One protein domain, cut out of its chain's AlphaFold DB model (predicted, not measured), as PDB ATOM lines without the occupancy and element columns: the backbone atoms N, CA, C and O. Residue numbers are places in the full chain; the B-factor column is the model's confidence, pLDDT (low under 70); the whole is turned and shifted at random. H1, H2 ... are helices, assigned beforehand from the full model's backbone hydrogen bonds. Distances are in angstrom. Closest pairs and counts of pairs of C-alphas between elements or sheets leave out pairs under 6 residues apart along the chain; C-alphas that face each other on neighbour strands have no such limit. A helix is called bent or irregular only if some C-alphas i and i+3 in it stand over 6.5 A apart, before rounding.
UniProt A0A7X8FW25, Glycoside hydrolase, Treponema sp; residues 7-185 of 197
ATOM      1  N   THR A   7       2.761  42.836 216.532       97.81
ATOM      2  CA  THR A   7       2.850  43.190 215.108       97.81
ATOM      3  C   THR A   7       3.489  42.044 214.306       97.81
ATOM      4  O   THR A   7       3.818  40.984 214.843       97.81
ATOM      5  N   ASP A   8       3.645  42.254 213.006       98.44
ATOM      6  CA  ASP A   8       4.320  41.364 212.067       98.44
ATOM      7  C   ASP A   8       5.467  42.149 211.406       98.44
ATOM      8  O   ASP A   8       5.187  43.135 210.715       98.44
ATOM      9  N   PRO A   9       6.746  41.761 211.592       98.75
ATOM     10  CA  PRO A   9       7.880  42.462 210.990       98.75
ATOM     11  C   PRO A   9       7.756  42.641 209.472       98.75
ATOM     12  O   PRO A   9       8.209  43.644 208.925       98.75
ATOM     13  N   SER A  10       7.109  41.709 208.769       98.81
ATOM     14  CA  SER A  10       6.935  41.773 207.317       98.81
ATOM     15  C   SER A  10       5.931  42.833 206.856       98.81
ATOM     16  O   SER A  10       5.871  43.137 205.662       98.81
ATOM     17  N   TYR A  11       5.162  43.417 207.780       98.69
ATOM     18  CA  TYR A  11       4.214  44.499 207.501       98.69
ATOM     19  C   TYR A  11       4.815  45.889 207.678       98.69
ATOM     20  O   TYR A  11       4.196  46.864 207.257       98.69
ATOM     21  N   HIS A  12       6.021  45.985 208.239       98.75
ATOM     22  CA  HIS A  12       6.765  47.234 208.310       98.75
ATOM     23  C   HIS A  12       7.314  47.581 206.921       98.75
ATOM     24  O   HIS A  12       8.129  46.850 206.356       98.75
ATOM     25  N   LEU A  13       6.832  48.691 206.360       98.69
ATOM     26  CA  LEU A  13       7.132  49.160 205.003       98.69
ATOM     27  C   LEU A  13       7.604  50.626 205.024       98.69
ATOM     28  O   LEU A  13       6.927  51.482 204.451       98.69
ATOM     29  N   PRO A  14       8.748  50.944 205.667       98.44
ATOM     30  CA  PRO A  14       9.221  52.326 205.796       98.44
ATOM     31  C   PRO A  14       9.344  53.047 204.451       98.44
ATOM     32  O   PRO A  14       8.938  54.201 204.350       98.44
ATOM     33  N   ALA A  15       9.722  52.328 203.389       97.31
ATOM     34  CA  ALA A  15       9.757  52.870 202.036       97.31
ATOM     35  C   ALA A  15       8.400  53.440 201.576       97.31
ATOM     36  O   ALA A  15       8.331  54.434 200.862       97.31
ATOM     37  N   PHE A  16       7.292  52.803 201.954       97.62
ATOM     38  CA  PHE A  16       5.957  53.269 201.575       97.62
ATOM     39  C   PHE A  16       5.466  54.361 202.519       97.62
ATOM     40  O   PHE A  16       4.796  55.285 202.068       97.62
ATOM     41  N   TYR A  17       5.844  54.304 203.796       97.94
ATOM     42  CA  TYR A  17       5.527  55.354 204.762       97.94
ATOM     43  C   TYR A  17       6.215  56.677 204.402       97.94
ATOM     44  O   TYR A  17       5.584  57.722 204.499       97.94
ATOM     45  N   GLU A  18       7.436  56.643 203.865       95.75
ATOM     46  CA  GLU A  18       8.110  57.812 203.271       95.75
ATOM     47  C   GLU A  18       7.305  58.432 202.121       95.75
ATOM     48  O   GLU A  18       7.160  59.653 202.029       95.75
ATOM     49  N   LEU A  19       6.731  57.603 201.242       94.75
ATOM     50  CA  LEU A  19       5.863  58.094 200.171       94.75
ATOM     51  C   LEU A  19       4.580  58.705 200.735       94.75
ATOM     52  O   LEU A  19       4.135  59.748 200.262       94.75
ATOM     53  N   TRP A  20       3.990  58.095 201.763       94.81
ATOM     54  CA  TRP A  20       2.799  58.637 202.417       94.81
ATOM     55  C   TRP A  20       3.101  59.946 203.142       94.81
ATOM     56  O   TRP A  20       2.327  60.886 203.016       94.81
ATOM     57  N   ALA A  21       4.258  60.071 203.789       93.94
ATOM     58  CA  ALA A  21       4.708  61.318 204.400       93.94
ATOM     59  C   ALA A  21       4.815  62.463 203.378       93.94
ATOM     60  O   ALA A  21       4.570  63.617 203.717       93.94
ATOM     61  N   ARG A  22       5.112  62.160 202.109       90.38
ATOM     62  CA  ARG A  22       5.186  63.159 201.027       90.38
ATOM     63  C   ARG A  22       3.840  63.431 200.354       90.38
ATOM     64  O   ARG A  22       3.618  64.527 199.854       90.38
ATOM     65  N   TRP A  23       2.961  62.433 200.276       91.19
ATOM     66  CA  TRP A  23       1.805  62.456 199.367       91.19
ATOM     67  C   TRP A  23       0.441  62.383 200.046       91.19
ATOM     68  O   TRP A  23      -0.576  62.648 199.397       91.19
ATOM     69  N   ALA A  24       0.384  61.993 201.320       91.38
ATOM     70  CA  ALA A  24      -0.856  62.013 202.074       91.38
ATOM     71  C   ALA A  24      -1.361  63.457 202.210       91.38
ATOM     72  O   ALA A  24      -0.585  64.411 202.224       91.38
ATOM     73  N   LYS A  25      -2.687  63.607 202.282       92.44
ATOM     74  CA  LYS A  25      -3.331  64.912 202.490       92.44
ATOM     75  C   LYS A  25      -3.247  65.382 203.942       92.44
ATOM     76  O   LYS A  25      -3.372  66.574 204.195       92.44
ATOM     77  N   GLU A  26      -3.118  64.432 204.860       94.25
ATOM     78  CA  GLU A  26      -3.133  64.604 206.308       94.25
ATOM     79  C   GLU A  26      -2.143  63.597 206.918       94.25
ATOM     80  O   GLU A  26      -1.784  62.604 206.275       94.25
ATOM     81  N   ASP A  27      -1.719  63.848 208.157       96.75
ATOM     82  CA  ASP A  27      -0.854  62.963 208.952       96.75
ATOM     83  C   ASP A  27       0.560  62.724 208.383       96.75
ATOM     84  O   ASP A  27       1.215  61.729 208.689       96.75
ATOM     85  N   ASN A  28       1.080  63.652 207.577       94.56
ATOM     86  CA  ASN A  28       2.413  63.557 206.972       94.56
ATOM     87  C   ASN A  28       3.541  63.373 208.011       94.56
ATOM     88  O   ASN A  28       4.410  62.521 207.831       94.56
ATOM     89  N   GLU A  29       3.507  64.130 209.117       96.69
ATOM     90  CA  GLU A  29       4.476  64.003 210.222       96.69
ATOM     91  C   GLU A  29       4.387  62.635 210.908       96.69
ATOM     92  O   GLU A  29       5.415  62.020 211.189       96.69
ATOM     93  N   LEU A  30       3.167  62.121 211.102       97.62
ATOM     94  CA  LEU A  30       2.947  60.784 211.648       97.62
ATOM     95  C   LEU A  30       3.546  59.718 210.729       97.62
ATOM     96  O   LEU A  30       4.206  58.803 211.210       97.62
ATOM     97  N   TRP A  31       3.365  59.816 209.410       97.56
ATOM     98  CA  TRP A  31       3.947  58.838 208.484       97.56
ATOM     99  C   TRP A  31       5.473  58.850 208.483       97.56
ATOM    100  O   TRP A  31       6.086  57.786 208.386       97.56
ATOM    101  N   ASN A  32       6.079  60.024 208.657       96.06
ATOM    102  CA  ASN A  32       7.520  60.137 208.851       96.06
ATOM    103  C   ASN A  32       7.958  59.435 210.152       96.06
ATOM    104  O   ASN A  32       8.864  58.602 210.138       96.06
ATOM    105  N   GLU A  33       7.255  59.669 211.263       98.12
ATOM    106  CA  GLU A  33       7.516  58.967 212.529       98.12
ATOM    107  C   GLU A  33       7.365  57.442 212.383       98.12
ATOM    108  O   GLU A  33       8.226  56.681 212.824       98.12
ATOM    109  N   VAL A  34       6.319  56.973 211.699       98.00
ATOM    110  CA  VAL A  34       6.070  55.541 211.465       98.00
ATOM    111  C   VAL A  34       7.167  54.906 210.596       98.00
ATOM    112  O   VAL A  34       7.533  53.747 210.833       98.00
ATOM    113  N   ALA A  35       7.734  55.640 209.629       98.12
ATOM    114  CA  ALA A  35       8.905  55.203 208.866       98.12
ATOM    115  C   ALA A  35      10.119  54.979 209.782       98.12
ATOM    116  O   ALA A  35      10.727  53.906 209.741       98.12
ATOM    117  N   LEU A  36      10.421  55.942 210.657       97.81
ATOM    118  CA  LEU A  36      11.527  55.848 211.617       97.81
ATOM    119  C   LEU A  36      11.335  54.687 212.602       97.81
ATOM    120  O   LEU A  36      12.218  53.839 212.733       97.81
ATOM    121  N   VAL A  37      10.153  54.579 213.217       98.31
ATOM    122  CA  VAL A  37       9.821  53.491 214.151       98.31
ATOM    123  C   VAL A  37       9.961  52.124 213.484       98.31
ATOM    124  O   VAL A  37      10.435  51.175 214.102       98.31
ATOM    125  N   SER A  38       9.587  52.004 212.211       98.56
ATOM    126  CA  SER A  38       9.687  50.742 211.473       98.56
ATOM    127  C   SER A  38      11.128  50.330 211.178       98.56
ATOM    128  O   SER A  38      11.451  49.146 211.277       98.56
ATOM    129  N   ARG A  39      12.003  51.292 210.870       98.50
ATOM    130  CA  ARG A  39      13.446  51.058 210.702       98.50
ATOM    131  C   ARG A  39      14.086  50.577 212.005       98.50
ATOM    132  O   ARG A  39      14.781  49.560 212.020       98.50
ATOM    133  N   ASP A  40      13.771  51.238 213.118       98.38
ATOM    134  CA  ASP A  40      14.228  50.814 214.448       98.38
ATOM    135  C   ASP A  40      13.687  49.433 214.828       98.38
ATOM    136  O   ASP A  40      14.410  48.600 215.383       98.38
ATOM    137  N   TYR A  41      12.437  49.147 214.465       98.69
ATOM    138  CA  TYR A  41      11.811  47.863 214.742       98.69
ATOM    139  C   TYR A  41      12.508  46.694 214.037       98.69
ATOM    140  O   TYR A  41      12.629  45.624 214.632       98.69
ATOM    141  N   PHE A  42      13.049  46.881 212.826       98.62
ATOM    142  CA  PHE A  42      13.860  45.838 212.186       98.62
ATOM    143  C   PHE A  42      15.098  45.475 213.012       98.62
ATOM    144  O   PHE A  42      15.445  44.300 213.106       98.62
ATOM    145  N   THR A  43      15.729  46.452 213.667       97.50
ATOM    146  CA  THR A  43      16.868  46.186 214.560       97.50
ATOM    147  C   THR A  43      16.427  45.414 215.806       97.50
ATOM    148  O   THR A  43      17.120  44.495 216.236       97.50
ATOM    149  N   LEU A  44      15.264  45.752 216.373       97.88
ATOM    150  CA  LEU A  44      14.718  45.081 217.558       97.88
ATOM    151  C   LEU A  44      14.257  43.645 217.278       97.88
ATOM    152  O   LEU A  44      14.433  42.769 218.122       97.88
ATOM    153  N   ALA A  45      13.632  43.414 216.123       98.62
ATOM    154  CA  ALA A  45      12.994  42.144 215.782       98.62
ATOM    155  C   ALA A  45      13.943  41.114 215.149       98.62
ATOM    156  O   ALA A  45      13.603  39.930 215.077       98.62
ATOM    157  N   ALA A  46      15.111  41.541 214.668       98.69
ATOM    158  CA  ALA A  46      16.114  40.640 214.116       98.69
ATOM    159  C   ALA A  46      16.814  39.849 215.227       98.69
ATOM    160  O   ALA A  46      17.241  40.402 216.241       98.69
ATOM    161  N   HIS A  47      17.027  38.550 215.010       98.69
ATOM    162  CA  HIS A  47      17.890  37.779 215.898       98.69
ATOM    163  C   HIS A  47      19.335  38.320 215.818       98.69
ATOM    164  O   HIS A  47      19.872  38.430 214.712       98.69
ATOM    165  N   PRO A  48      20.020  38.585 216.948       97.88
ATOM    166  CA  PRO A  48      21.305  39.296 216.953       97.88
ATOM    167  C   PRO A  48      22.429  38.571 216.198       97.88
ATOM    168  O   PRO A  48      23.273  39.236 215.597       97.88
ATOM    169  N   GLU A  49      22.410  37.232 216.196       98.00
ATOM    170  CA  GLU A  49      23.399  36.393 215.495       98.00
ATOM    171  C   GLU A  49      23.008  36.043 214.049       98.00
ATOM    172  O   GLU A  49      23.807  36.201 213.133       98.00
ATOM    173  N   THR A  50      21.785  35.550 213.817       98.62
ATOM    174  CA  THR A  50      21.362  35.011 212.512       98.62
ATOM    175  C   THR A  50      20.715  36.053 211.603       98.62
ATOM    176  O   THR A  50      20.556  35.795 210.416       98.62
ATOM    177  N   GLY A  51      20.273  37.193 212.143       98.62
ATOM    178  CA  GLY A  51      19.470  38.178 211.414       98.62
ATOM    179  C   GLY A  51      18.050  37.710 211.069       98.62
ATOM    180  O   GLY A  51      17.340  38.410 210.355       98.62
ATOM    181  N   LEU A  52      17.615  36.531 211.538       98.88
ATOM    182  CA  LEU A  52      16.284  35.999 211.235       98.88
ATOM    183  C   LEU A  52      15.183  36.800 211.933       98.88
ATOM    184  O   LEU A  52      15.315  37.161 213.099       98.88
ATOM    185  N   PHE A  53      14.052  36.953 211.251       98.88
ATOM    186  CA  PHE A  53      12.809  37.520 211.782       98.88
ATOM    187  C   PHE A  53      11.768  36.421 211.974       98.88
ATOM    188  O   PHE A  53      11.787  35.426 211.247       98.88
ATOM    189  N   THR A  54      10.845  36.585 212.921       98.81
ATOM    190  CA  THR A  54       9.673  35.702 213.047       98.81
ATOM    191  C   THR A  54       8.472  36.241 212.278       98.81
ATOM    192  O   THR A  54       8.477  37.402 211.884       98.81
ATOM    193  N   GLU A  55       7.449  35.410 212.042       98.50
ATOM    194  CA  GLU A  55       6.192  35.890 211.443       98.50
ATOM    195  C   GLU A  55       5.558  36.973 212.322       98.50
ATOM    196  O   GLU A  55       5.359  38.089 211.871       98.50
ATOM    197  N   TYR A  56       5.315  36.688 213.603       98.62
ATOM    198  CA  TYR A  56       4.762  37.645 214.560       98.62
ATOM    199  C   TYR A  56       5.772  37.950 215.658       98.62
ATOM    200  O   TYR A  56       6.490  37.066 216.144       98.62
ATOM    201  N   ALA A  57       5.796  39.208 216.076       98.38
ATOM    202  CA  ALA A  57       6.660  39.691 217.137       98.38
ATOM    203  C   ALA A  57       5.939  40.745 217.990       98.38
ATOM    204  O   ALA A  57       5.076  41.486 217.519       98.38
ATOM    205  N   SER A  58       6.253  40.800 219.281       97.50
ATOM    206  CA  SER A  58       5.763  41.860 220.165       97.50
ATOM    207  C   SER A  58       6.382  43.204 219.777       97.50
ATOM    208  O   SER A  58       7.361  43.265 219.037       97.50
ATOM    209  N   PHE A  59       5.834  44.310 220.283       97.38
ATOM    210  CA  PHE A  59       6.363  45.647 219.983       97.38
ATOM    211  C   PHE A  59       7.810  45.869 220.470       97.38
ATOM    212  O   PHE A  59       8.470  46.779 219.989       97.38
ATOM    213  N   ASP A  60       8.328  45.018 221.362       96.31
ATOM    214  CA  ASP A  60       9.743  44.982 221.766       96.31
ATOM    215  C   ASP A  60      10.612  44.032 220.907       96.31
ATOM    216  O   ASP A  60      11.748  43.744 221.273       96.31
ATOM    217  N   GLY A  61      10.079  43.522 219.792       97.19
ATOM    218  CA  GLY A  61      10.794  42.712 218.798       97.19
ATOM    219  C   GLY A  61      10.859  41.209 219.092       97.19
ATOM    220  O   GLY A  61      11.314  40.440 218.251       97.19
ATOM    221  N   LYS A  62      10.385  40.739 220.252       97.56
ATOM    222  CA  LYS A  62      10.496  39.315 220.608       97.56
ATOM    223  C   LYS A  62       9.490  38.443 219.845       97.56
ATOM    224  O   LYS A  62       8.354  38.873 219.649       97.56
ATOM    225  N   PRO A  63       9.839  37.184 219.508       98.19
ATOM    226  CA  PRO A  63       8.906  36.231 218.912       98.19
ATOM    227  C   PRO A  63       7.587  36.131 219.681       98.19
ATOM    228  O   PRO A  63       7.583  35.886 220.891       98.19
ATOM    229  N   TYR A  64       6.461  36.259 218.977       97.69
ATOM    230  CA  TYR A  64       5.136  36.258 219.591       97.69
ATOM    231  C   TYR A  64       4.314  35.055 219.139       97.69
ATOM    232  O   TYR A  64       4.126  34.816 217.949       97.69
ATOM    233  N   LYS A  65       3.805  34.272 220.096       97.25
ATOM    234  CA  LYS A  65       3.046  33.049 219.814       97.25
ATOM    235  C   LYS A  65       1.546  33.291 219.942       97.25
ATOM    236  O   LYS A  65       1.073  33.730 220.985       97.25
ATOM    237  N   VAL A  66       0.793  32.890 218.922       95.94
ATOM    238  CA  VAL A  66      -0.679  32.890 218.933       95.94
ATOM    239  C   VAL A  66      -1.240  31.489 218.696       95.94
ATOM    240  O   VAL A  66      -0.580  30.629 218.116       95.94
ATOM    241  N   SER A  67      -2.469  31.234 219.149       95.56
ATOM    242  CA  SER A  67      -3.101  29.907 219.066       95.56
ATOM    243  C   SER A  67      -3.555  29.515 217.657       95.56
ATOM    244  O   SER A  67      -3.633  28.328 217.355       95.56
ATOM    245  N   PHE A  68      -3.844  30.494 216.796       94.25
ATOM    246  CA  PHE A  68      -4.390  30.278 215.451       94.25
ATOM    247  C   PHE A  68      -3.326  30.209 214.343       94.25
ATOM    248  O   PHE A  68      -3.660  29.882 213.207       94.25
ATOM    249  N   ASN A  69      -2.057  30.488 214.657       96.44
ATOM    250  CA  ASN A  69      -0.924  30.315 213.747       96.44
ATOM    251  C   ASN A  69       0.230  29.621 214.486       96.44
ATOM    252  O   ASN A  69       0.928  30.229 215.302       96.44
ATOM    253  N   SER A  70       0.461  28.347 214.166       96.75
ATOM    254  CA  SER A  70       1.538  27.537 214.746       96.75
ATOM    255  C   SER A  70       2.944  28.048 214.420       96.75
ATOM    256  O   SER A  70       3.867  27.779 215.189       96.75
ATOM    257  N   SER A  71       3.102  28.781 213.316       97.56
ATOM    258  CA  SER A  71       4.377  29.313 212.823       97.56
ATOM    259  C   SER A  71       4.668  30.739 213.287       97.56
ATOM    260  O   SER A  71       5.772  31.220 213.072       97.56
ATOM    261  N   SER A  72       3.742  31.371 214.016       98.19
ATOM    262  CA  SER A  72       3.841  32.767 214.480       98.19
ATOM    263  C   SER A  72       5.185  33.156 215.116       98.19
ATOM    264  O   SER A  72       5.693  34.242 214.888       98.19
ATOM    265  N   HIS A  73       5.811  32.252 215.865       98.19
ATOM    266  CA  HIS A  73       7.080  32.479 216.570       98.19
ATOM    267  C   HIS A  73       8.313  31.925 215.821       98.19
ATOM    268  O   HIS A  73       9.392  31.801 216.402       98.19
ATOM    269  N   LEU A  74       8.152  31.515 214.562       98.81
ATOM    270  CA  LEU A  74       9.193  30.953 213.703       98.81
ATOM    271  C   LEU A  74       9.545  31.938 212.589       98.81
ATOM    272  O   LEU A  74       8.722  32.767 212.207       98.81
ATOM    273  N   SER A  75      10.750  31.802 212.036       98.81
ATOM    274  CA  SER A  75      11.081  32.401 210.746       98.81
ATOM    275  C   SER A  75      10.475  31.528 209.656       98.81
ATOM    276  O   SER A  75      10.974  30.439 209.369       98.81
ATOM    277  N   ALA A  76       9.324  31.960 209.150       98.56
ATOM    278  CA  ALA A  76       8.517  31.243 208.170       98.56
ATOM    279  C   ALA A  76       8.012  32.206 207.080       98.56
ATOM    280  O   ALA A  76       8.674  33.194 206.759       98.56
ATOM    281  N   PHE A  77       6.862  31.906 206.486       98.38
ATOM    282  CA  PHE A  77       6.431  32.457 205.207       98.38
ATOM    283  C   PHE A  77       6.291  33.977 205.215       98.38
ATOM    284  O   PHE A  77       6.780  34.610 204.277       98.38
ATOM    285  N   ASP A  78       5.689  34.564 206.254       98.69
ATOM    286  CA  ASP A  78       5.540  36.022 206.343       98.69
ATOM    287  C   ASP A  78       6.910  36.714 206.440       98.69
ATOM    288  O   ASP A  78       7.191  37.659 205.691       98.69
ATOM    289  N   SER A  79       7.810  36.162 207.263       98.69
ATOM    290  CA  SER A  79       9.140  36.725 207.538       98.69
ATOM    291  C   SER A  79      10.053  36.829 206.309       98.69
ATOM    292  O   SER A  79      10.982  37.636 206.307       98.69
ATOM    293  N   PHE A  80       9.774  36.087 205.229       98.81
ATOM    294  CA  PHE A  80      10.565  36.154 203.994       98.81
ATOM    295  C   PHE A  80      10.611  37.564 203.404       98.81
ATOM    296  O   PHE A  80      11.613  37.943 202.810       98.81
ATOM    297  N   ARG A  81       9.538  38.347 203.559       98.88
ATOM    298  CA  ARG A  81       9.425  39.679 202.943       98.88
ATOM    299  C   ARG A  81      10.216  40.752 203.688       98.88
ATOM    300  O   ARG A  81      10.466  41.806 203.121       98.88
ATOM    301  N   VAL A  82      10.644  40.496 204.926       98.94
ATOM    302  CA  VAL A  82      11.337  41.507 205.741       98.94
ATOM    303  C   VAL A  82      12.614  41.987 205.055       98.94
ATOM    304  O   VAL A  82      12.840  43.188 204.946       98.94
ATOM    305  N   ILE A  83      13.411  41.062 204.511       98.88
ATOM    306  CA  ILE A  83      14.660  41.411 203.825       98.88
ATOM    307  C   ILE A  83      14.418  42.269 202.572       98.88
ATOM    308  O   ILE A  83      15.181  43.191 202.299       98.88
ATOM    309  N   GLN A  84      13.322  42.014 201.846       98.69
ATOM    310  CA  GLN A  84      12.897  42.845 200.718       98.69
ATOM    311  C   GLN A  84      12.518  44.247 201.204       98.69
ATOM    312  O   GLN A  84      12.945  45.228 200.605       98.69
ATOM    313  N   ASN A  85      11.747  44.359 202.288       98.81
ATOM    314  CA  ASN A  85      11.308  45.653 202.812       98.81
ATOM    315  C   ASN A  85      12.498  46.524 203.248       98.81
ATOM    316  O   ASN A  85      12.520  47.711 202.929       98.81
ATOM    317  N   ILE A  86      13.497  45.926 203.909       98.81
ATOM    318  CA  ILE A  86      14.749  46.599 204.292       98.81
ATOM    319  C   ILE A  86      15.508  47.073 203.045       98.81
ATOM    320  O   ILE A  86      15.901  48.235 202.960       98.81
ATOM    321  N   ALA A  87      15.694  46.190 202.059       98.44
ATOM    322  CA  ALA A  87      16.448  46.516 200.851       98.44
ATOM    323  C   ALA A  87      15.780  47.613 200.011       98.44
ATOM    324  O   ALA A  87      16.454  48.525 199.541       98.44
ATOM    325  N   VAL A  88      14.457  47.561 199.846       97.75
ATOM    326  CA  VAL A  88      13.702  48.564 199.077       97.75
ATOM    327  C   VAL A  88      13.742  49.932 199.751       97.75
ATOM    328  O   VAL A  88      13.949  50.927 199.062       97.75
ATOM    329  N   ASP A  89      13.592  49.993 201.078       98.38
ATOM    330  CA  ASP A  89      13.729  51.249 201.828       98.38
ATOM    331  C   ASP A  89      15.114  51.870 201.636       98.38
ATOM    332  O   ASP A  89      15.231  53.052 201.302       98.38
ATOM    333  N   HIS A  90      16.163  51.051 201.737       97.81
ATOM    334  CA  HIS A  90      17.529  51.503 201.511       97.81
ATOM    335  C   HIS A  90      17.754  51.995 200.073       97.81
ATOM    336  O   HIS A  90      18.298  53.077 199.881       97.81
ATOM    337  N   LEU A  91      17.303  51.249 199.059       96.56
ATOM    338  CA  LEU A  91      17.480  51.625 197.650       96.56
ATOM    339  C   LEU A  91      16.741  52.911 197.268       96.56
ATOM    340  O   LEU A  91      17.189  53.635 196.382       96.56
ATOM    341  N   TRP A  92      15.588  53.175 197.882       96.31
ATOM    342  CA  TRP A  92      14.768  54.335 197.545       96.31
ATOM    343  C   TRP A  92      15.162  55.598 198.306       96.31
ATOM    344  O   TRP A  92      15.074  56.687 197.735       96.31
ATOM    345  N   PHE A  93      15.589  55.475 199.565       95.62
ATOM    346  CA  PHE A  93      15.804  56.637 200.431       95.62
ATOM    347  C   PHE A  93      17.192  56.706 201.071       95.62
ATOM    348  O   PHE A  93      17.632  57.804 201.396       95.62
ATOM    349  N   ALA A  94      17.897  55.579 201.221       90.12
ATOM    350  CA  ALA A  94      19.245  55.502 201.796       90.12
ATOM    351  C   ALA A  94      19.406  56.220 203.157       90.12
ATOM    352  O   ALA A  94      20.460  56.773 203.462       90.12
ATOM    353  N   THR A  95      18.358  56.216 203.986       83.88
ATOM    354  CA  THR A  95      18.309  56.949 205.265       83.88
ATOM    355  C   THR A  95      18.761  56.137 206.481       83.88
ATOM    356  O   THR A  95      18.898  56.705 207.559       83.88
ATOM    357  N   ASP A  96      18.950  54.820 206.345       89.50
ATOM    358  CA  ASP A  96      19.372  53.934 207.438       89.50
ATOM    359  C   ASP A  96      20.583  53.085 207.030       89.50
ATOM    360  O   ASP A  96      20.484  52.169 206.205       89.50
ATOM    361  N   GLU A  97      21.734  53.387 207.629       90.12
ATOM    362  CA  GLU A  97      22.996  52.673 207.401       90.12
ATOM    363  C   GLU A  97      22.956  51.231 207.945       90.12
ATOM    364  O   GLU A  97      23.669  50.361 207.440       90.12
ATOM    365  N   ARG A  98      22.069  50.931 208.910       96.44
ATOM    366  CA  ARG A  98      21.911  49.585 209.498       96.44
ATOM    367  C   ARG A  98      21.323  48.579 208.509       96.44
ATOM    368  O   ARG A  98      21.468  47.373 208.710       96.44
ATOM    369  N   ALA A  99      20.669  49.046 207.442       98.00
ATOM    370  CA  ALA A  99      20.009  48.189 206.459       98.00
ATOM    371  C   ALA A  99      20.983  47.199 205.797       98.00
ATOM    372  O   ALA A  99      20.673  46.011 205.678       98.00
ATOM    373  N   VAL A 100      22.178  47.670 205.422       98.06
ATOM    374  CA  VAL A 100      23.218  46.838 204.795       98.06
ATOM    375  C   VAL A 100      23.723  45.778 205.774       98.06
ATOM    376  O   VAL A 100      23.809  44.605 205.412       98.06
ATOM    377  N   GLU A 101      23.986  46.149 207.031       97.94
ATOM    378  CA  GLU A 101      24.420  45.194 208.060       97.94
ATOM    379  C   GLU A 101      23.347  44.126 208.327       97.94
ATOM    380  O   GLU A 101      23.656  42.933 208.382       97.94
ATOM    381  N   ALA A 102      22.078  44.532 208.439       98.31
ATOM    382  CA  ALA A 102      20.961  43.617 208.656       98.31
ATOM    383  C   ALA A 102      20.827  42.597 207.511       98.31
ATOM    384  O   ALA A 102      20.689  41.395 207.758       98.31
ATOM    385  N   VAL A 103      20.929  43.059 206.260       98.69
ATOM    386  CA  VAL A 103      20.924  42.191 205.075       98.69
ATOM    387  C   VAL A 103      22.134  41.261 205.056       98.69
ATOM    388  O   VAL A 103      21.957  40.057 204.861       98.69
ATOM    389  N   ASN A 104      23.346  41.776 205.277       98.69
ATOM    390  CA  ASN A 104      24.570  40.971 205.276       98.69
ATOM    391  C   ASN A 104      24.498  39.859 206.325       98.69
ATOM    392  O   ASN A 104      24.843  38.715 206.036       98.69
ATOM    393  N   LYS A 105      23.990  40.163 207.522       98.69
ATOM    394  CA  LYS A 105      23.823  39.180 208.596       98.69
ATOM    395  C   LYS A 105      22.843  38.070 208.214       98.69
ATOM    396  O   LYS A 105      23.176  36.890 208.319       98.69
ATOM    397  N   LEU A 106      21.661  38.441 207.721       98.88
ATOM    398  CA  LEU A 106      20.628  37.482 207.329       98.88
ATOM    399  C   LEU A 106      21.063  36.613 206.138       98.88
ATOM    400  O   LEU A 106      20.913  35.388 206.161       98.88
ATOM    401  N   LEU A 107      21.644  37.216 205.101       98.88
ATOM    402  CA  LEU A 107      22.175  36.462 203.967       98.88
ATOM    403  C   LEU A 107      23.394  35.626 204.353       98.88
ATOM    404  O   LEU A 107      23.525  34.517 203.847       98.88
ATOM    405  N   GLY A 108      24.231  36.089 205.282       98.81
ATOM    406  CA  GLY A 108      25.343  35.323 205.840       98.81
ATOM    407  C   GLY A 108      24.869  34.050 206.542       98.81
ATOM    408  O   GLY A 108      25.416  32.971 206.300       98.81
ATOM    409  N   PHE A 109      23.782  34.132 207.322       98.88
ATOM    410  CA  PHE A 109      23.134  32.951 207.896       98.88
ATOM    411  C   PHE A 109      22.718  31.951 206.811       98.88
ATOM    412  O   PHE A 109      23.060  30.769 206.911       98.88
ATOM    413  N   TYR A 110      22.022  32.409 205.764       98.81
ATOM    414  CA  TYR A 110      21.594  31.553 204.653       98.81
ATOM    415  C   TYR A 110      22.766  31.026 203.815       98.81
ATOM    416  O   TYR A 110      22.717  29.899 203.318       98.81
ATOM    417  N   ALA A 111      23.832  31.809 203.666       98.56
ATOM    418  CA  ALA A 111      25.035  31.430 202.941       98.56
ATOM    419  C   ALA A 111      25.771  30.270 203.619       98.56
ATOM    420  O   ALA A 111      26.307  29.416 202.913       98.56
ATOM    421  N   ALA A 112      25.724  30.213 204.952       98.19
ATOM    422  CA  ALA A 112      26.330  29.166 205.770       98.19
ATOM    423  C   ALA A 112      25.503  27.867 205.863       98.19
ATOM    424  O   ALA A 112      25.985  26.876 206.414       98.19
ATOM    425  N   GLN A 113      24.266  27.836 205.351       97.88
ATOM    426  CA  GLN A 113      23.437  26.630 205.412       97.88
ATOM    427  C   GLN A 113      23.867  25.601 204.354       97.88
ATOM    428  O   GLN A 113      24.059  25.968 203.195       97.88
ATOM    429  N   PRO A 114      23.913  24.295 204.686       95.75
ATOM    430  CA  PRO A 114      24.133  23.250 203.681       95.75
ATOM    431  C   PRO A 114      22.975  23.179 202.676       95.75
ATOM    432  O   PRO A 114      23.158  22.867 201.503       95.75
ATOM    433  N   THR A 115      21.757  23.458 203.138       96.38
ATOM    434  CA  THR A 115      20.571  23.649 202.304       96.38
ATOM    435  C   THR A 115      19.672  24.665 202.990       96.38
ATOM    436  O   THR A 115      19.361  24.521 204.174       96.38
ATOM    437  N   ILE A 116      19.246  25.684 202.245       98.44
ATOM    438  CA  ILE A 116      18.281  26.668 202.734       98.44
ATOM    439  C   ILE A 116      16.889  26.026 202.735       98.44
ATOM    440  O   ILE A 116      16.410  25.550 201.704       98.44
ATOM    441  N   VAL A 117      16.229  26.016 203.892       98.75
ATOM    442  CA  VAL A 117      14.857  25.512 204.058       98.75
ATOM    443  C   VAL A 117      13.877  26.658 204.303       98.75
ATOM    444  O   VAL A 117      14.265  27.775 204.609       98.75
ATOM    445  N   ALA A 118      12.582  26.397 204.152       98.56
ATOM    446  CA  ALA A 118      11.549  27.425 204.238       98.56
ATOM    447  C   ALA A 118      11.226  27.867 205.676       98.56
ATOM    448  O   ALA A 118      10.616  28.911 205.860       98.56
ATOM    449  N   VAL A 119      11.553  27.071 206.696       98.81
ATOM    450  CA  VAL A 119      11.183  27.395 208.080       98.81
ATOM    451  C   VAL A 119      12.326  27.092 209.032       98.81
ATOM    452  O   VAL A 119      12.801  25.953 209.101       98.81
ATOM    453  N   TYR A 120      12.693  28.095 209.821       98.88
ATOM    454  CA  TYR A 120      13.662  28.014 210.909       98.88
ATOM    455  C   TYR A 120      13.022  28.482 212.224       98.88
ATOM    456  O   TYR A 120      12.084  29.279 212.225       98.88
ATOM    457  N   SER A 121      13.517  28.022 213.376       98.75
ATOM    458  CA  SER A 121      13.324  28.816 214.598       98.75
ATOM    459  C   SER A 121      14.116  30.117 214.511       98.75
ATOM    460  O   SER A 121      15.045  30.228 213.717       98.75
ATOM    461  N   HIS A 122      13.761  31.094 215.345       98.44
ATOM    462  CA  HIS A 122      14.434  32.394 215.391       98.44
ATOM    463  C   HIS A 122      15.958  32.276 215.621       98.44
ATOM    464  O   HIS A 122      16.728  33.041 215.054       98.44
ATOM    465  N   ASP A 123      16.401  31.247 216.356       98.31
ATOM    466  CA  ASP A 123      17.815  30.903 216.590       98.31
ATOM    467  C   ASP A 123      18.474  30.086 215.453       98.31
ATOM    468  O   ASP A 123      19.588  29.593 215.611       98.31
ATOM    469  N   GLY A 124      17.799  29.896 214.315       98.50
ATOM    470  CA  GLY A 124      18.384  29.303 213.110       98.50
ATOM    471  C   GLY A 124      18.322  27.778 212.996       98.50
ATOM    472  O   GLY A 124      18.951  27.217 212.101       98.50
ATOM    473  N   LYS A 125      17.559  27.066 213.841       98.62
ATOM    474  CA  LYS A 125      17.394  25.606 213.679       98.62
ATOM    475  C   LYS A 125      16.329  25.283 212.622       98.62
ATOM    476  O   LYS A 125      15.197  25.755 212.771       98.62
ATOM    477  N   PRO A 126      16.620  24.441 211.612       98.50
ATOM    478  CA  PRO A 126      15.641  24.074 210.590       98.50
ATOM    479  C   PRO A 126      14.442  23.351 211.216       98.50
ATOM    480  O   PRO A 126      14.595  22.504 212.101       98.50
ATOM    481  N   LYS A 127      13.234  23.695 210.767       98.62
ATOM    482  CA  LYS A 127      11.963  23.089 211.217       98.62
ATOM    483  C   LYS A 127      11.272  22.269 210.140       98.62
ATOM    484  O   LYS A 127      10.335  21.533 210.434       98.62
ATOM    485  N   VAL A 128      11.746  22.390 208.907       98.44
ATOM    486  CA  VAL A 128      11.278  21.647 207.740       98.44
ATOM    487  C   VAL A 128      12.477  21.225 206.894       98.44
ATOM    488  O   VAL A 128      13.596  21.673 207.127       98.44
ATOM    489  N   ASN A 129      12.242  20.361 205.911       97.94
ATOM    490  CA  ASN A 129      13.258  19.825 205.001       97.94
ATOM    491  C   ASN A 129      13.011  20.205 203.528       97.94
ATOM    492  O   ASN A 129      13.529  19.550 202.628       97.94
ATOM    493  N   TYR A 130      12.202  21.239 203.278       97.75
ATOM    494  CA  TYR A 130      11.909  21.764 201.944       97.75
ATOM    495  C   TYR A 130      12.260  23.254 201.862       97.75
ATOM    496  O   TYR A 130      12.134  23.970 202.853       97.75
ATOM    497  N   GLY A 131      12.683  23.720 200.684       97.88
ATOM    498  CA  GLY A 131      12.918  25.138 200.388       97.88
ATOM    499  C   GLY A 131      11.663  25.863 199.888       97.88
ATOM    500  O   GLY A 131      10.604  25.259 199.708       97.88
ATOM    501  N   SER A 132      11.778  27.166 199.633       98.38
ATOM    502  CA  SER A 132      10.687  27.981 199.091       98.38
ATOM    503  C   SER A 132      11.190  28.911 197.983       98.38
ATOM    504  O   SER A 132      12.082  29.717 198.247       98.38
ATOM    505  N   PRO A 133      10.587  28.867 196.778       98.69
ATOM    506  CA  PRO A 133      10.889  29.838 195.731       98.69
ATOM    507  C   PRO A 133      10.661  31.300 196.144       98.69
ATOM    508  O   PRO A 133      11.364  32.198 195.688       98.69
ATOM    509  N   ALA A 134       9.694  31.554 197.031       98.81
ATOM    510  CA  ALA A 134       9.498  32.870 197.630       98.81
ATOM    511  C   ALA A 134      10.726  33.330 198.431       98.81
ATOM    512  O   ALA A 134      11.180  34.453 198.234       98.81
ATOM    513  N   LEU A 135      11.290  32.465 199.283       98.88
ATOM    514  CA  LEU A 135      12.477  32.798 200.077       98.88
ATOM    515  C   LEU A 135      13.694  33.094 199.188       98.88
ATOM    516  O   LEU A 135      14.366  34.097 199.401       98.88
ATOM    517  N   VAL A 136      13.927  32.277 198.153       98.88
ATOM    518  CA  VAL A 136      14.981  32.534 197.149       98.88
ATOM    519  C   VAL A 136      14.809  33.922 196.532       98.88
ATOM    520  O   VAL A 136      15.755  34.702 196.460       98.88
ATOM    521  N   SER A 137      13.576  34.259 196.149       98.88
ATOM    522  CA  SER A 137      13.273  35.532 195.491       98.88
ATOM    523  C   SER A 137      13.517  36.732 196.403       98.88
ATOM    524  O   SER A 137      14.099  37.713 195.958       98.88
ATOM    525  N   MET A 138      13.120  36.660 197.676       98.94
ATOM    526  CA  MET A 138      13.331  37.761 198.623       98.94
ATOM    527  C   MET A 138      14.797  37.904 199.034       98.94
ATOM    528  O   MET A 138      15.295  39.025 199.098       98.94
ATOM    529  N   ASN A 139      15.521  36.794 199.218       98.94
ATOM    530  CA  ASN A 139      16.962  36.833 199.474       98.94
ATOM    531  C   ASN A 139      17.728  37.501 198.323       98.94
ATOM    532  O   ASN A 139      18.648  38.277 198.572       98.94
ATOM    533  N   ALA A 140      17.317  37.263 197.072       98.94
ATOM    534  CA  ALA A 140      17.891  37.938 195.911       98.94
ATOM    535  C   ALA A 140      17.641  39.455 195.917       98.94
ATOM    536  O   ALA A 140      18.532  40.210 195.538       98.94
ATOM    537  N   VAL A 141      16.473  39.918 196.387       98.88
ATOM    538  CA  VAL A 141      16.230  41.360 196.580       98.88
ATOM    539  C   VAL A 141      17.154  41.920 197.653       98.88
ATOM    540  O   VAL A 141      17.807  42.930 197.412       98.88
ATOM    541  N   GLY A 142      17.275  41.241 198.797       98.75
ATOM    542  CA  GLY A 142      18.234  41.610 199.840       98.75
ATOM    543  C   GLY A 142      19.653  41.763 199.294       98.75
ATOM    544  O   GLY A 142      20.310  42.772 199.525       98.75
ATOM    545  N   ALA A 143      20.095  40.806 198.478       98.69
ATOM    546  CA  ALA A 143      21.445  40.774 197.928       98.69
ATOM    547  C   ALA A 143      21.819  42.006 197.086       98.69
ATOM    548  O   ALA A 143      23.005  42.277 196.928       98.69
ATOM    549  N   THR A 144      20.846  42.780 196.594       98.25
ATOM    550  CA  THR A 144      21.105  44.013 195.828       98.25
ATOM    551  C   THR A 144      21.762  45.129 196.641       98.25
ATOM    552  O   THR A 144      22.417  45.985 196.052       98.25
ATOM    553  N   ILE A 145      21.623  45.110 197.973       98.06
ATOM    554  CA  ILE A 145      22.277  46.074 198.876       98.06
ATOM    555  C   ILE A 145      23.393  45.441 199.713       98.06
ATOM    556  O   ILE A 145      24.007  46.117 200.532       98.06
ATOM    557  N   SER A 146      23.640  44.140 199.543       98.19
ATOM    558  CA  SER A 146      24.679  43.436 200.290       98.19
ATOM    559  C   SER A 146      26.067  43.779 199.752       98.19
ATOM    560  O   SER A 146      26.275  43.889 198.545       98.19
ATOM    561  N   THR A 147      27.030  43.906 200.659       97.44
ATOM    562  CA  THR A 147      28.438  44.195 200.340       97.44
ATOM    563  C   THR A 147      29.335  42.959 200.418       97.44
ATOM    564  O   THR A 147      30.552  43.083 200.318       97.44
ATOM    565  N   GLU A 148      28.753  41.780 200.638       98.25
ATOM    566  CA  GLU A 148      29.481  40.531 200.866       98.25
ATOM    567  C   GLU A 148      29.625  39.710 199.577       98.25
ATOM    568  O   GLU A 148      28.727  39.677 198.732       98.25
ATOM    569  N   ASP A 149      30.718  38.952 199.459       97.56
ATOM    570  CA  ASP A 149      31.039  38.171 198.252       97.56
ATOM    571  C   ASP A 149      29.963  37.129 197.891       97.56
ATOM    572  O   ASP A 149      29.787  36.769 196.723       97.56
ATOM    573  N   PHE A 150      29.204  36.643 198.880       96.75
ATOM    574  CA  PHE A 150      28.126  35.678 198.654       96.75
ATOM    575  C   PHE A 150      26.878  36.291 197.999       96.75
ATOM    576  O   PHE A 150      26.023  35.537 197.533       96.75
ATOM    577  N   ALA A 151      26.739  37.622 197.948       97.69
ATOM    578  CA  ALA A 151      25.526  38.294 197.476       97.69
ATOM    579  C   ALA A 151      25.146  37.868 196.051       97.69
ATOM    580  O   ALA A 151      23.990  37.535 195.770       97.69
ATOM    581  N   LYS A 152      26.148  37.771 195.168       98.06
ATOM    582  CA  LYS A 152      25.974  37.365 193.765       98.06
ATOM    583  C   LYS A 152      25.245  36.027 193.627       98.06
ATOM    584  O   LYS A 152      24.396  35.889 192.748       98.06
ATOM    585  N   ARG A 153      25.522  35.075 194.526       98.06
ATOM    586  CA  ARG A 153      24.911  33.740 194.517       98.06
ATOM    587  C   ARG A 153      23.389  33.817 194.612       98.06
ATOM    588  O   ARG A 153      22.703  33.131 193.868       98.06
ATOM    589  N   PHE A 154      22.851  34.667 195.486       98.81
ATOM    590  CA  PHE A 154      21.403  34.772 195.689       98.81
ATOM    591  C   PHE A 154      20.681  35.347 194.462       98.81
ATOM    592  O   PHE A 154      19.589  34.897 194.120       98.81
ATOM    593  N   VAL A 155      21.305  36.293 193.751       98.69
ATOM    594  CA  VAL A 155      20.763  36.816 192.485       98.69
ATOM    595  C   VAL A 155      20.804  35.746 191.387       98.69
ATOM    596  O   VAL A 155      19.830  35.580 190.652       98.69
ATOM    597  N   GLU A 156      21.892  34.975 191.302       98.62
ATOM    598  CA  GLU A 156      22.019  33.848 190.367       98.62
ATOM    599  C   GLU A 156      21.005  32.729 190.657       98.62
ATOM    600  O   GLU A 156      20.435  32.160 189.726       98.62
ATOM    601  N   GLU A 157      20.726  32.444 191.932       98.62
ATOM    602  CA  GLU A 157      19.696  31.487 192.352       98.62
ATOM    603  C   GLU A 157      18.296  31.921 191.890       98.62
ATOM    604  O   GLU A 157      17.556  31.099 191.347       98.62
ATOM    605  N   LEU A 158      17.937  33.205 192.032       98.75
ATOM    606  CA  LEU A 158      16.676  33.732 191.491       98.75
ATOM    607  C   LEU A 158      16.646  33.659 189.959       98.75
ATOM    608  O   LEU A 158      15.624  33.277 189.392       98.75
ATOM    609  N   TRP A 159      17.747  33.992 189.285       98.62
ATOM    610  CA  TRP A 159      17.836  33.911 187.826       98.62
ATOM    611  C   TRP A 159      17.643  32.481 187.300       98.62
ATOM    612  O   TRP A 159      16.969  32.267 186.294       98.62
ATOM    613  N   ALA A 160      18.211  31.490 187.991       98.56
ATOM    614  CA  ALA A 160      18.075  30.078 187.644       98.56
ATOM    615  C   ALA A 160      16.715  29.477 188.046       98.56
ATOM    616  O   ALA A 160      16.370  28.376 187.603       98.56
ATOM    617  N   GLN A 161      15.942  30.162 188.894       98.38
ATOM    618  CA  GLN A 161      14.672  29.661 189.401       98.38
ATOM    619  C   GLN A 161      13.595  29.641 188.301       98.38
ATOM    620  O   GLN A 161      13.266  30.687 187.739       98.38
ATOM    621  N   PRO A 162      12.953  28.489 188.029       97.88
ATOM    622  CA  PRO A 162      11.824  28.443 187.109       97.88
ATOM    623  C   PRO A 162      10.604  29.158 187.701       97.88
ATOM    624  O   PRO A 162      10.406  29.177 188.919       97.88
ATOM    625  N   THR A 163       9.720  29.661 186.836       98.00
ATOM    626  CA  THR A 163       8.441  30.239 187.268       98.00
ATOM    627  C   THR A 163       7.668  29.242 188.147       98.00
ATOM    628  O   THR A 163       7.376  28.128 187.696       98.00
ATOM    629  N   PRO A 164       7.303  29.610 189.392       98.19
ATOM    630  CA  PRO A 164       6.607  28.703 190.297       98.19
ATOM    631  C   PRO A 164       5.275  28.197 189.729       98.19
ATOM    632  O   PRO A 164       4.430  28.972 189.283       98.19
ATOM    633  N   ALA A 165       5.058  26.884 189.801       97.69
ATOM    634  CA  ALA A 165       3.862  26.208 189.298       97.69
ATOM    635  C   ALA A 165       3.243  25.269 190.353       97.69
ATOM    636  O   ALA A 165       3.776  25.072 191.445       97.69
ATOM    637  N   GLY A 166       2.074  24.697 190.049       97.31
ATOM    638  CA  GLY A 166       1.400  23.735 190.929       97.31
ATOM    639  C   GLY A 166       0.655  24.360 192.117       97.31
ATOM    640  O   GLY A 166       0.265  25.528 192.087       97.31
ATOM    641  N   ARG A 167       0.391  23.553 193.154       97.88
ATOM    642  CA  ARG A 167      -0.495  23.896 194.289       97.88
ATOM    643  C   ARG A 167      -0.053  25.145 195.061       97.88
ATOM    644  O   ARG A 167      -0.901  25.920 195.482       97.88
ATOM    645  N   TRP A 168       1.253  25.351 195.215       97.25
ATOM    646  CA  TRP A 168       1.836  26.411 196.050       97.25
ATOM    647  C   TRP A 168       2.274  27.647 195.253       97.25
ATOM    648  O   TRP A 168       3.022  28.482 195.760       97.25
ATOM    649  N   ARG A 169       1.838  27.762 193.992       98.25
ATOM    650  CA  ARG A 169       2.320  28.786 193.053       98.25
ATOM    651  C   ARG A 169       1.912  30.214 193.387       98.25
ATOM    652  O   ARG A 169       2.542  31.123 192.881       98.25
ATOM    653  N   TYR A 170       0.870  30.425 194.192       98.56
ATOM    654  CA  TYR A 170       0.365  31.772 194.468       98.56
ATOM    655  C   TYR A 170       1.415  32.628 195.188       98.56
ATOM    656  O   TYR A 170       1.942  33.570 194.609       98.56
ATOM    657  N   TYR A 171       1.780  32.252 196.417       98.62
ATOM    658  CA  TYR A 171       2.729  33.026 197.219       98.62
ATOM    659  C   TYR A 171       4.133  33.015 196.607       98.62
ATOM    660  O   TYR A 171       4.756  34.056 196.430       98.62
ATOM    661  N   ASN A 172       4.586  31.830 196.186       98.69
ATOM    662  CA  ASN A 172       5.874  31.664 195.521       98.69
ATOM    663  C   ASN A 172       5.964  32.467 194.216       98.69
ATOM    664  O   ASN A 172       6.980  33.099 193.964       98.69
ATOM    665  N   GLY A 173       4.916  32.451 193.392       98.69
ATOM    666  CA  GLY A 173       4.885  33.138 192.102       98.69
ATOM    667  C   GLY A 173       4.804  34.655 192.242       98.69
ATOM    668  O   GLY A 173       5.506  35.354 191.519       98.69
ATOM    669  N   LEU A 174       4.016  35.164 193.196       98.69
ATOM    670  CA  LEU A 174       3.956  36.600 193.477       98.69
ATOM    671  C   LEU A 174       5.307  37.135 193.953       98.69
ATOM    672  O   LEU A 174       5.798  38.113 193.397       98.69
ATOM    673  N   LEU A 175       5.934  36.472 194.929       98.81
ATOM    674  CA  LEU A 175       7.246  36.895 195.421       98.81
ATOM    675  C   LEU A 175       8.356  36.680 194.388       98.81
ATOM    676  O   LEU A 175       9.289  37.470 194.343       98.81
ATOM    677  N   HIS A 176       8.235  35.689 193.503       98.81
ATOM    678  CA  HIS A 176       9.138  35.542 192.361       98.81
ATOM    679  C   HIS A 176       9.022  36.703 191.371       98.81
ATOM    680  O   HIS A 176      10.035  37.286 190.999       98.81
ATOM    681  N   MET A 177       7.801  37.088 190.986       98.75
ATOM    682  CA  MET A 177       7.576  38.242 190.112       98.75
ATOM    683  C   MET A 177       8.097  39.540 190.744       98.75
ATOM    684  O   MET A 177       8.791  40.302 190.075       98.75
ATOM    685  N   LEU A 178       7.803  39.778 192.027       98.62
ATOM    686  CA  LEU A 178       8.319  40.939 192.758       98.62
ATOM    687  C   LEU A 178       9.847  40.910 192.850       98.62
ATOM    688  O   LEU A 178      10.487  41.919 192.568       98.62
ATOM    689  N   GLY A 179      10.429  39.749 193.155       98.75
ATOM    690  CA  GLY A 179      11.874  39.546 193.161       98.75
ATOM    691  C   GLY A 179      12.508  39.958 191.836       98.75
ATOM    692  O   GLY A 179      13.424  40.773 191.838       98.75
ATOM    693  N   LEU A 180      11.969  39.482 190.707       98.75
ATOM    694  CA  LEU A 180      12.441  39.848 189.367       98.75
ATOM    695  C   LEU A 180      12.331  41.354 189.092       98.75
ATOM    696  O   LEU A 180      13.278  41.939 188.571       98.75
ATOM    697  N   LEU A 181      11.215  41.996 189.454       98.69
ATOM    698  CA  LEU A 181      11.043  43.445 189.288       98.69
ATOM    699  C   LEU A 181      12.074  44.237 190.100       98.69
ATOM    700  O   LEU A 181      12.659  45.186 189.585       98.69
ATOM    701  N   HIS A 182      12.326  43.843 191.348       98.44
ATOM    702  CA  HIS A 182      13.312  44.508 192.195       98.44
ATOM    703  C   HIS A 182      14.740  44.323 191.668       98.44
ATOM    704  O   HIS A 182      15.425  45.317 191.439       98.44
ATOM    705  N   VAL A 183      15.186  43.085 191.418       98.31
ATOM    706  CA  VAL A 183      16.582  42.824 191.008       98.31
ATOM    707  C   VAL A 183      16.906  43.328 189.599       98.31
ATOM    708  O   VAL A 183      18.071  43.562 189.291       98.31
ATOM    709  N   SER A 184      15.897  43.513 188.740       98.19
ATOM    710  CA  SER A 184      16.067  44.131 187.414       98.19
ATOM    711  C   SER A 184      16.038  45.661 187.441       98.19
ATOM    712  O   SER A 184      16.280  46.288 186.413       98.19
ATOM    713  N   GLY A 185      15.752  46.272 188.595       97.06
ATOM    714  CA  GLY A 185      15.608  47.719 188.719       97.06
ATOM    715  C   GLY A 185      14.307  48.265 188.126       97.06
ATOM    716  O   GLY A 185      14.224  49.460 187.864       97.06
TER     717      GLY A 185
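This is residues 7 to 185 of the 197 residues of the protein "Glycoside hydrolase" of Treponema sp (UniProt A0A7X8FW25). A helical core has H5 in its middle, with H3, H4, H6 and H7 packed round it, and a helical hairpin of H1 and H2 makes one end of the model, packing on the core through H1 on H3. Two long winding stretches, residues 46 to 79 and 112 to 132, join the helices; they are tied to each other by a short antiparallel pairing of residues 74 to 75 with 120 to 121. The printed part has 179 residues with seven named helices, H1 to H7 in order along the chain, and no named strand; the class is all helix, with 92 residues in the helices. The whole is compact, with a radius of gyration of the C-alphas of 15.7 A, and rounded, spanning 46 by 39 by 32 A.

H1, residues 14 to 23, and H2, residues 28 to 45, form a hairpin: they touch, closest at the C-alphas of Ala 21 and Asn 28, 4.1 A, at a shallow tilt of 3 degrees, opposite ways. H2 has a kink of 25 degrees near residue 39. H3, residues 80 to 93, touches H1 at a steep tilt of 46 degrees, with the C-alphas of Ala 15 and Asp 89 closest, 4.3 A. H3 is irregular, but only just: C-alphas 80 and 83 are 6.7 A apart. H4, residues 98 to 111, forms a hairpin with H3, at a steep tilt of 35.2 degrees, only just past shallow; the C-alphas of Ile 86 and Ala 99 are closest, 5.9 A. H5, residues 133 to 143, is the hub, touching four helices. It touches H3 at a shallow tilt of 30 degrees, with Ala 87 and Gly 142 closest, their C-alphas 5.3 A apart. H4 touches H5 with residues 103 to 107 alone, closest at the C-alphas of Val 103 and Gly 142, 5.9 A. H6, residues 151 to 160, forms a hairpin with H5, closest at the C-alphas of Ala 140 and Val 155, 4.6 A. H7, residues 169 to 183, runs the same way as H5 at a shallow tilt of 18 degrees, with the C-alphas of Ala 134 and Asn 172 closest, 4.4 A. H1 and H7 are apart, as are H2 and H5. Every O i to N i+4 pair is within hydrogen-bond range in H4, H5 and H7; the counts are 5 of 6 in H1, 13 of 14 in H2, 9 of 10 in H3 and 5 of 6 in H6.

H1 begins with C-alpha 14 at (9.221, 52.326, 205.796). H2 is 25.5 A from first to last C-alpha, H3 21.4 A, H4 19.6 A and H7 20.1 A. H7 ends with C-alpha 183 at (16.582, 42.824, 191.008).

The C-alphas farthest apart are those of Lys 25 and Pro 114, 49.9 A. The printed part has no cut; the links from H2 to H3 and from H4 to H5 are long. The mean pLDDT of the printed part is 97.7, and no printed residue is under 70.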